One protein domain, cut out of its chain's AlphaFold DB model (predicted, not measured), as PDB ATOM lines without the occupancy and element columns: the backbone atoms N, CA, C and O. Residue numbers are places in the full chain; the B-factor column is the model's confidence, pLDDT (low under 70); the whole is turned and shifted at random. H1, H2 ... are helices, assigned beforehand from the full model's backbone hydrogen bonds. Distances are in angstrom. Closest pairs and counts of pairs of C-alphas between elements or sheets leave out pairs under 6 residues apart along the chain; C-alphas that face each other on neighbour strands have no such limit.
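AT A GLANCE: This is residues 7 to 75 of the 93 residues of an uncharacterized protein of Batrachochytrium salamandrivorans (UniProt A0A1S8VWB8). Two longer helices, H2 and H3, make the sides of an open, elongated frame, with residues 34 to 39 folding back between them; short H1 and H4 sit at the end where H2 begins and H3 ends. The printed part has 69 residues with four named helices, H1 to H4 in order, all helix. It is only just compact, close to loose, with a radius of gyration of the C-alphas of 13.0 A and spans of 37 by 24 by 21 A.

IN THESE COORDINATES: Find C-alpha 7 at (8.165, 42.539, 32.286), where H1, residues 7 to 14, begins its 10.9 A. H2, residues 20 to 33, runs 20.3 A; H3, residues 40 to 58, 27.0 A; H4, residues 64 to 69, 8.7 A, to C-alpha 69 at (-5.364, 33.825, 30.532).

HOW THE PARTS SIT: Look at H1 first: it touches residues 20 to 24 of H2 alone, the closest C-alphas, of Pro 8 and Ser 20, being 5.2 A apart; at 71 degrees they are only just about perpendicular. H1 is close to but not clearly touching H3, closest C-alphas Ile 10 and Leu 58 at 7.0 A, and H4, Tyr 14 and Lys 64 at 5.8 A. H2 is apart from H3 and H4; H3 and H4 are only just apart, closest C-alphas 8.1 A. In H1, H2, H3 and H4 every O i to N i+4 pair is within hydrogen-bond range.

THE WHOLE: The farthest C-alphas, of Lys 15 and Asp 39, are 37.5 A apart. The printed part has no cut and no long link. Residues 73 to 75 have pLDDT under 70.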
ATOM      1  N   SER A   7       9.526  42.271  32.764       81.06
ATOM      2  CA  SER A   7       8.165  42.539  32.286       81.06
ATOM      3  C   SER A   7       8.069  43.279  30.935       81.06
ATOM      4  O   SER A   7       7.174  42.915  30.177       81.06
ATOM      5  N   PRO A   8       8.892  44.303  30.602       84.19
ATOM      6  CA  PRO A   8       8.856  44.911  29.267       84.19
ATOM      7  C   PRO A   8       9.265  43.918  28.170       84.19
ATOM      8  O   PRO A   8       8.542  43.797  27.187       84.19
ATOM      9  N   ASP A   9      10.321  43.131  28.393       86.56
ATOM     10  CA  ASP A   9      10.820  42.148  27.422       86.56
ATOM     11  C   ASP A   9       9.747  41.107  27.070       86.56
ATOM     12  O   ASP A   9       9.560  40.750  25.909       86.56
ATOM     13  N   ILE A  10       8.975  40.661  28.067       85.88
ATOM     14  CA  ILE A  10       7.855  39.730  27.868       85.88
ATOM     15  C   ILE A  10       6.729  40.384  27.048       85.88
ATOM     16  O   ILE A  10       6.159  39.743  26.167       85.88
ATOM     17  N   VAL A  11       6.385  41.649  27.309       87.00
ATOM     18  CA  VAL A  11       5.327  42.346  26.549       87.00
ATOM     19  C   VAL A  11       5.700  42.455  25.072       87.00
ATOM     20  O   VAL A  11       4.863  42.156  24.214       87.00
ATOM     21  N   ASP A  12       6.956  42.796  24.791       88.00
ATOM     22  CA  ASP A  12       7.469  42.937  23.431       88.00
ATOM     23  C   ASP A  12       7.574  41.578  22.723       88.00
ATOM     24  O   ASP A  12       7.119  41.430  21.586       88.00
ATOM     25  N   MET A  13       8.083  40.552  23.415       88.38
ATOM     26  CA  MET A  13       8.235  39.199  22.873       88.38
ATOM     27  C   MET A  13       6.891  38.571  22.472       88.38
ATOM     28  O   MET A  13       6.775  37.961  21.409       88.38
ATOM     29  N   TYR A  14       5.851  38.749  23.291       86.75
ATOM     30  CA  TYR A  14       4.514  38.205  23.026       86.75
ATOM     31  C   TYR A  14       3.597  39.152  22.237       86.75
ATOM     32  O   TYR A  14       2.460  38.771  21.942       86.75
ATOM     33  N   LYS A  15       4.061  40.365  21.901       87.69
ATOM     34  CA  LYS A  15       3.265  41.427  21.257       87.69
ATOM     35  C   LYS A  15       1.894  41.578  21.926       87.69
ATOM     36  O   LYS A  15       0.839  41.413  21.297       87.69
ATOM     37  N   LEU A  16       1.910  41.757  23.245       85.19
ATOM     38  CA  LEU A  16       0.687  41.888  24.034       85.19
ATOM     39  C   LEU A  16       0.140  43.312  23.929       85.19
ATOM     40  O   LEU A  16       0.892  44.278  23.978       85.19
ATOM     41  N   ASP A  17      -1.183  43.444  23.885       85.38
ATOM     42  CA  ASP A  17      -1.874  44.738  23.777       85.38
ATOM     43  C   ASP A  17      -2.017  45.444  25.147       85.38
ATOM     44  O   ASP A  17      -2.944  46.217  25.381       85.38
ATOM     45  N   ILE A  18      -1.116  45.147  26.091       83.88
ATOM     46  CA  ILE A  18      -1.127  45.648  27.472       83.88
ATOM     47  C   ILE A  18       0.153  46.415  27.789       83.88
ATOM     48  O   ILE A  18       1.226  46.141  27.261       83.88
ATOM     49  N   THR A  19       0.065  47.358  28.725       88.12
ATOM     50  CA  THR A  19       1.247  48.094  29.184       88.12
ATOM     51  C   THR A  19       2.114  47.242  30.116       88.12
ATOM     52  O   THR A  19       1.610  46.452  30.920       88.12
ATOM     53  N   SER A  20       3.430  47.468  30.106       85.62
ATOM     54  CA  SER A  20       4.371  46.829  31.047       85.62
ATOM     55  C   SER A  20       4.013  47.092  32.519       85.62
ATOM     56  O   SER A  20       4.244  46.250  33.389       85.62
ATOM     57  N   ARG A  21       3.372  48.233  32.813       87.25
ATOM     58  CA  ARG A  21       2.806  48.545  34.132       87.25
ATOM     59  C   ARG A  21       1.666  47.598  34.511       87.25
ATOM     60  O   ARG A  21       1.647  47.130  35.647       87.25
ATOM     61  N   ALA A  22       0.741  47.323  33.591       86.56
ATOM     62  CA  ALA A  22      -0.364  46.397  33.829       86.56
ATOM     63  C   ALA A  22       0.150  44.973  34.087       86.56
ATOM     64  O   ALA A  22      -0.291  44.327  35.034       86.56
ATOM     65  N   MET A  23       1.161  44.531  33.330       86.44
ATOM     66  CA  MET A  23       1.833  43.249  33.567       86.44
ATOM     67  C   MET A  23       2.434  43.167  34.980       86.44
ATOM     68  O   MET A  23       2.160  42.224  35.720       86.44
ATOM     69  N   ARG A  24       3.182  44.190  35.416       88.12
ATOM     70  CA  ARG A  24       3.747  44.246  36.779       88.12
ATOM     71  C   ARG A  24       2.676  44.243  37.869       88.12
ATOM     72  O   ARG A  24       2.855  43.598  38.902       88.12
ATOM     73  N   ALA A  25       1.578  44.966  37.653       89.00
ATOM     74  CA  ALA A  25       0.452  44.978  38.581       89.00
ATOM     75  C   ALA A  25      -0.176  43.584  38.701       89.00
ATOM     76  O   ALA A  25      -0.445  43.141  39.818       89.00
ATOM     77  N   ARG A  26      -0.322  42.862  37.583       86.62
ATOM     78  CA  ARG A  26      -0.870  41.505  37.596       86.62
ATOM     79  C   ARG A  26       0.048  40.506  38.292       86.62
ATOM     80  O   ARG A  26      -0.419  39.753  39.138       86.62
ATOM     81  N   ILE A  27       1.356  40.570  38.033       88.06
ATOM     82  CA  ILE A  27       2.350  39.771  38.767       88.06
ATOM     83  C   ILE A  27       2.179  39.993  40.274       88.06
ATOM     84  O   ILE A  27       2.106  39.037  41.040       88.06
ATOM     85  N   ARG A  28       2.044  41.251  40.714       88.00
ATOM     86  CA  ARG A  28       1.832  41.567  42.133       88.00
ATOM     87  C   ARG A  28       0.532  40.975  42.685       88.00
ATOM     88  O   ARG A  28       0.556  40.472  43.802       88.00
ATOM     89  N   GLN A  29      -0.565  41.020  41.930       88.75
ATOM     90  CA  GLN A  29      -1.833  40.402  42.336       88.75
ATOM     91  C   GLN A  29      -1.690  38.887  42.544       88.75
ATOM     92  O   GLN A  29      -2.189  38.371  43.538       88.75
ATOM     93  N   GLU A  30      -0.965  38.178  41.675       87.50
ATOM     94  CA  GLU A  30      -0.738  36.729  41.823       87.50
ATOM     95  C   GLU A  30       0.066  36.368  43.082       87.50
ATOM     96  O   GLU A  30      -0.255  35.401  43.779       87.50
ATOM     97  N   PHE A  31       1.074  37.176  43.429       88.75
ATOM     98  CA  PHE A  31       1.779  37.026  44.707       88.75
ATOM     99  C   PHE A  31       0.868  37.333  45.901       88.75
ATOM    100  O   PHE A  31       0.927  36.652  46.924       88.75
ATOM    101  N   GLU A  32       0.001  38.335  45.768       89.69
ATOM    102  CA  GLU A  32      -0.926  38.740  46.821       89.69
ATOM    103  C   GLU A  32      -1.975  37.663  47.127       89.69
ATOM    104  O   GLU A  32      -2.281  37.434  48.298       89.69
ATOM    105  N   LYS A  33      -2.462  36.942  46.104       88.69
ATOM    106  CA  LYS A  33      -3.397  35.809  46.263       88.69
ATOM    107  C   LYS A  33      -2.891  34.761  47.258       88.69
ATOM    108  O   LYS A  33      -3.684  34.163  47.979       88.69
ATOM    109  N   HIS A  34      -1.577  34.566  47.330       89.19
ATOM    110  CA  HIS A  34      -0.945  33.566  48.191       89.19
ATOM    111  C   HIS A  34      -0.306  34.163  49.455       89.19
ATOM    112  O   HIS A  34       0.365  33.446  50.195       89.19
ATOM    113  N   ARG A  35      -0.532  35.453  49.754       88.50
ATOM    114  CA  ARG A  35       0.087  36.158  50.895       88.50
ATOM    115  C   ARG A  35      -0.136  35.465  52.243       88.50
ATOM    116  O   ARG A  35       0.725  35.534  53.113       88.50
ATOM    117  N   TYR A  36      -1.303  34.856  52.443       91.44
ATOM    118  CA  TYR A  36      -1.712  34.301  53.739       91.44
ATOM    119  C   TYR A  36      -1.328  32.830  53.938       91.44
ATOM    120  O   TYR A  36      -1.671  32.249  54.968       91.44
ATOM    121  N   VAL A  37      -0.631  32.218  52.977       90.75
ATOM    122  CA  VAL A  37      -0.133  30.847  53.107       90.75
ATOM    123  C   VAL A  37       0.995  30.828  54.141       90.75
ATOM    124  O   VAL A  37       1.982  31.544  54.001       90.75
ATOM    125  N   LYS A  38       0.832  30.025  55.198       92.38
ATOM    126  CA  LYS A  38       1.797  29.917  56.310       92.38
ATOM    127  C   LYS A  38       2.569  28.598  56.331       92.38
ATOM    128  O   LYS A  38       3.571  28.504  57.030       92.38
ATOM    129  N   ASP A  39       2.089  27.583  55.615       95.25
ATOM    130  CA  ASP A  39       2.735  26.271  55.557       95.25
ATOM    131  C   ASP A  39       3.957  26.315  54.631       95.25
ATOM    132  O   ASP A  39       3.844  26.683  53.459       95.25
ATOM    133  N   LEU A  40       5.112  25.917  55.165       93.69
ATOM    134  CA  LEU A  40       6.390  25.925  54.464       93.69
ATOM    135  C   LEU A  40       6.380  25.026  53.221       93.69
ATOM    136  O   LEU A  40       6.836  25.453  52.165       93.69
ATOM    137  N   HIS A  41       5.782  23.834  53.297       94.31
ATOM    138  CA  HIS A  41       5.761  22.912  52.154       94.31
ATOM    139  C   HIS A  41       4.937  23.474  50.994       94.31
ATOM    140  O   HIS A  41       5.279  23.309  49.823       94.31
ATOM    141  N   VAL A  42       3.847  24.174  51.312       93.94
ATOM    142  CA  VAL A  42       3.010  24.824  50.301       93.94
ATOM    143  C   VAL A  42       3.757  26.000  49.674       93.94
ATOM    144  O   VAL A  42       3.695  26.173  48.458       93.94
ATOM    145  N   ILE A  43       4.498  26.775  50.473       94.00
ATOM    146  CA  ILE A  43       5.342  27.870  49.978       94.00
ATOM    147  C   ILE A  43       6.394  27.343  48.996       94.00
ATOM    148  O   ILE A  43       6.552  27.928  47.924       94.00
ATOM    149  N   ASP A  44       7.053  26.226  49.305       94.69
ATOM    150  CA  ASP A  44       8.068  25.630  48.431       94.69
ATOM    151  C   ASP A  44       7.478  25.210  47.078       94.69
ATOM    152  O   ASP A  44       8.029  25.524  46.019       94.69
ATOM    153  N   VAL A  45       6.305  24.569  47.093       94.88
ATOM    154  CA  VAL A  45       5.593  24.188  45.864       94.88
ATOM    155  C   VAL A  45       5.167  25.422  45.062       94.88
ATOM    156  O   VAL A  45       5.267  25.422  43.834       94.88
ATOM    157  N   LEU A  46       4.694  26.482  45.723       93.31
ATOM    158  CA  LEU A  46       4.307  27.731  45.061       93.31
ATOM    159  C   LEU A  46       5.510  28.442  44.438       93.31
ATOM    160  O   LEU A  46       5.420  28.922  43.308       93.31
ATOM    161  N   LEU A  47       6.642  28.471  45.140       92.19
ATOM    162  CA  LEU A  47       7.880  29.050  44.635       92.19
ATOM    163  C   LEU A  47       8.391  28.275  43.418       92.19
ATOM    164  O   LEU A  47       8.757  28.887  42.413       92.19
ATOM    165  N   PHE A  48       8.367  26.940  43.487       95.06
ATOM    166  CA  PHE A  48       8.732  26.074  42.370       95.06
ATOM    167  C   PHE A  48       7.853  26.353  41.146       95.06
ATOM    168  O   PHE A  48       8.376  26.670  40.081       95.06
ATOM    169  N   LYS A  49       6.524  26.356  41.317       93.06
ATOM    170  CA  LYS A  49       5.572  26.682  40.243       93.06
ATOM    171  C   LYS A  49       5.822  28.065  39.643       93.06
ATOM    172  O   LYS A  49       5.837  28.201  38.426       93.06
ATOM    173  N   GLY A  50       6.055  29.077  40.479       91.75
ATOM    174  CA  GLY A  50       6.334  30.438  40.017       91.75
ATOM    175  C   GLY A  50       7.624  30.538  39.198       91.75
ATOM    176  O   GLY A  50       7.674  31.277  38.215       91.75
ATOM    177  N   ARG A  51       8.657  29.770  39.560       91.81
ATOM    178  CA  ARG A  51       9.903  29.698  38.789       91.81
ATOM    179  C   ARG A  51       9.711  28.975  37.458       91.81
ATOM    180  O   ARG A  51      10.174  29.482  36.441       91.81
ATOM    181  N   THR A  52       9.015  27.842  37.451       93.94
ATOM    182  CA  THR A  52       8.697  27.105  36.218       93.94
ATOM    183  C   THR A  52       7.899  27.976  35.247       93.94
ATOM    184  O   THR A  52       8.262  28.092  34.081       93.94
ATOM    185  N   GLU A  53       6.877  28.681  35.741       90.75
ATOM    186  CA  GLU A  53       6.060  29.611  34.951       90.75
ATOM    187  C   GLU A  53       6.910  30.713  34.293       90.75
ATOM    188  O   GLU A  53       6.686  31.077  33.133       90.75
ATOM    189  N   TYR A  54       7.898  31.224  35.031       90.19
ATOM    190  CA  TYR A  54       8.830  32.251  34.575       90.19
ATOM    191  C   TYR A  54       9.790  31.736  33.496       90.19
ATOM    192  O   TYR A  54       9.952  32.374  32.460       90.19
ATOM    193  N   GLU A  55      10.394  30.567  33.700       91.50
ATOM    194  CA  GLU A  55      11.282  29.954  32.706       91.50
ATOM    195  C   GLU A  55      10.516  29.614  31.411       91.50
ATOM    196  O   GLU A  55      10.994  29.910  30.318       91.50
ATOM    197  N   GLU A  56       9.284  29.106  31.513       91.38
ATOM    198  CA  GLU A  56       8.409  28.841  30.360       91.38
ATOM    199  C   GLU A  56       8.048  30.112  29.576       91.38
ATOM    200  O   GLU A  56       7.964  30.084  28.343       91.38
ATOM    201  N   THR A  57       7.821  31.231  30.273       89.25
ATOM    202  CA  THR A  57       7.497  32.504  29.619       89.25
ATOM    203  C   THR A  57       8.710  33.120  28.942       89.25
ATOM    204  O   THR A  57       8.561  33.570  27.806       89.25
ATOM    205  N   LEU A  58       9.887  33.102  29.576       88.94
ATOM    206  CA  LEU A  58      11.122  33.638  28.992       88.94
ATOM    207  C   LEU A  58      11.631  32.834  27.805       88.94
ATOM    208  O   LEU A  58      12.047  33.417  26.810       88.94
ATOM    209  N   ASN A  59      11.564  31.506  27.885       90.62
ATOM    210  CA  ASN A  59      12.023  30.634  26.805       90.62
ATOM    211  C   ASN A  59      11.036  30.565  25.629       90.62
ATOM    212  O   ASN A  59      11.253  29.800  24.691       90.62
ATOM    213  N   PHE A  60       9.945  31.335  25.679       88.69
ATOM    214  CA  PHE A  60       8.895  31.344  24.662       88.69
ATOM    215  C   PHE A  60       8.280  29.955  24.416       88.69
ATOM    216  O   PHE A  60       7.912  29.600  23.297       88.69
ATOM    217  N   TRP A  61       8.157  29.150  25.476       91.62
ATOM    218  CA  TRP A  61       7.481  27.848  25.417       91.62
ATOM    219  C   TRP A  61       5.958  27.987  25.488       91.62
ATOM    220  O   TRP A  61       5.222  27.070  25.129       91.62
ATOM    221  N   LYS A  62       5.469  29.153  25.920       88.81
ATOM    222  CA  LYS A  62       4.048  29.497  25.947       88.81
ATOM    223  C   LYS A  62       3.634  30.282  24.716       88.81
ATOM    224  O   LYS A  62       4.430  30.920  24.046       88.81
ATOM    225  N   GLN A  63       2.333  30.264  24.451       89.88
ATOM    226  CA  GLN A  63       1.685  31.110  23.442       89.88
ATOM    227  C   GLN A  63       0.987  32.311  24.100       89.88
ATOM    228  O   GLN A  63       0.577  32.220  25.258       89.88
ATOM    229  N   LYS A  64       0.769  33.403  23.345       88.75
ATOM    230  CA  LYS A  64       0.050  34.623  23.783       88.75
ATOM    231  C   LYS A  64      -1.243  34.323  24.556       88.75
ATOM    232  O   LYS A  64      -1.508  34.968  25.563       88.75
ATOM    233  N   THR A  65      -2.020  33.321  24.142       88.19
ATOM    234  CA  THR A  65      -3.267  32.897  24.808       88.19
ATOM    235  C   THR A  65      -3.066  32.472  26.266       88.19
ATOM    236  O   THR A  65      -3.877  32.824  27.119       88.19
ATOM    237  N   HIS A  66      -1.971  31.773  26.574       89.06
ATOM    238  CA  HIS A  66      -1.643  31.334  27.932       89.06
ATOM    239  C   HIS A  66      -1.324  32.523  28.839       89.06
ATOM    240  O   HIS A  66      -1.805  32.580  29.965       89.06
ATOM    241  N   VAL A  67      -0.581  33.507  28.325       86.19
ATOM    242  CA  VAL A  67      -0.269  34.739  29.064       86.19
ATOM    243  C   VAL A  67      -1.534  35.578  29.263       86.19
ATOM    244  O   VAL A  67      -1.814  36.039  30.365       86.19
ATOM    245  N   MET A  68      -2.357  35.711  28.220       87.00
ATOM    246  CA  MET A  68      -3.630  36.436  28.282       87.00
ATOM    247  C   MET A  68      -4.649  35.790  29.224       87.00
ATOM    248  O   MET A  68      -5.531  36.485  29.725       87.00
ATOM    249  N   ARG A  69      -4.523  34.493  29.533       87.12
ATOM    250  CA  ARG A  69      -5.364  33.825  30.532       87.12
ATOM    251  C   ARG A  69      -5.205  34.436  31.923       87.12
ATOM    252  O   ARG A  69      -6.186  34.501  32.647       87.12
ATOM    253  N   PHE A  70      -4.022  34.943  32.268       83.44
ATOM    254  CA  PHE A  70      -3.824  35.654  33.533       83.44
ATOM    255  C   PHE A  70      -4.559  36.998  33.577       83.44
ATOM    256  O   PHE A  70      -4.836  37.479  34.668       83.44
ATOM    257  N   PHE A  71      -4.872  37.601  32.426       80.56
ATOM    258  CA  PHE A  71      -5.585  38.882  32.315       80.56
ATOM    259  C   PHE A  71      -7.076  38.728  32.028       80.56
ATOM    260  O   PHE A  71      -7.847  39.657  32.254       80.56
ATOM    261  N   SER A  72      -7.480  37.581  31.490       72.38
ATOM    262  CA  SER A  72      -8.884  37.252  31.286       72.38
ATOM    263  C   SER A  72      -9.503  37.141  32.669       72.38
ATOM    264  O   SER A  72      -9.062  36.277  33.421       72.38
ATOM    265  N   ASN A  73     -10.432  38.051  33.001       58.44
ATOM    266  CA  ASN A  73     -11.116  38.137  34.296       58.44
ATOM    267  C   ASN A  73     -11.190  36.759  34.947       58.44
ATOM    268  O   ASN A  73     -11.849  35.866  34.401       58.44
ATOM    269  N   ASP A  74     -10.509  36.581  36.084       53.81
ATOM    270  CA  ASP A  74     -10.766  35.410  36.906       53.81
ATOM    271  C   ASP A  74     -12.294  35.361  37.070       53.81
ATOM    272  O   ASP A  74     -12.896  36.377  37.424       53.81
ATOM    273  N   PRO A  75     -12.981  34.244  36.794       49.62
ATOM    274  CA  PRO A  75     -14.424  34.164  37.025       49.62
ATOM    275  C   PRO A  75     -14.791  34.439  38.499       49.62
ATOM    276  O   PRO A  75     -15.945  34.733  38.795       49.62
TER     277      PRO A  75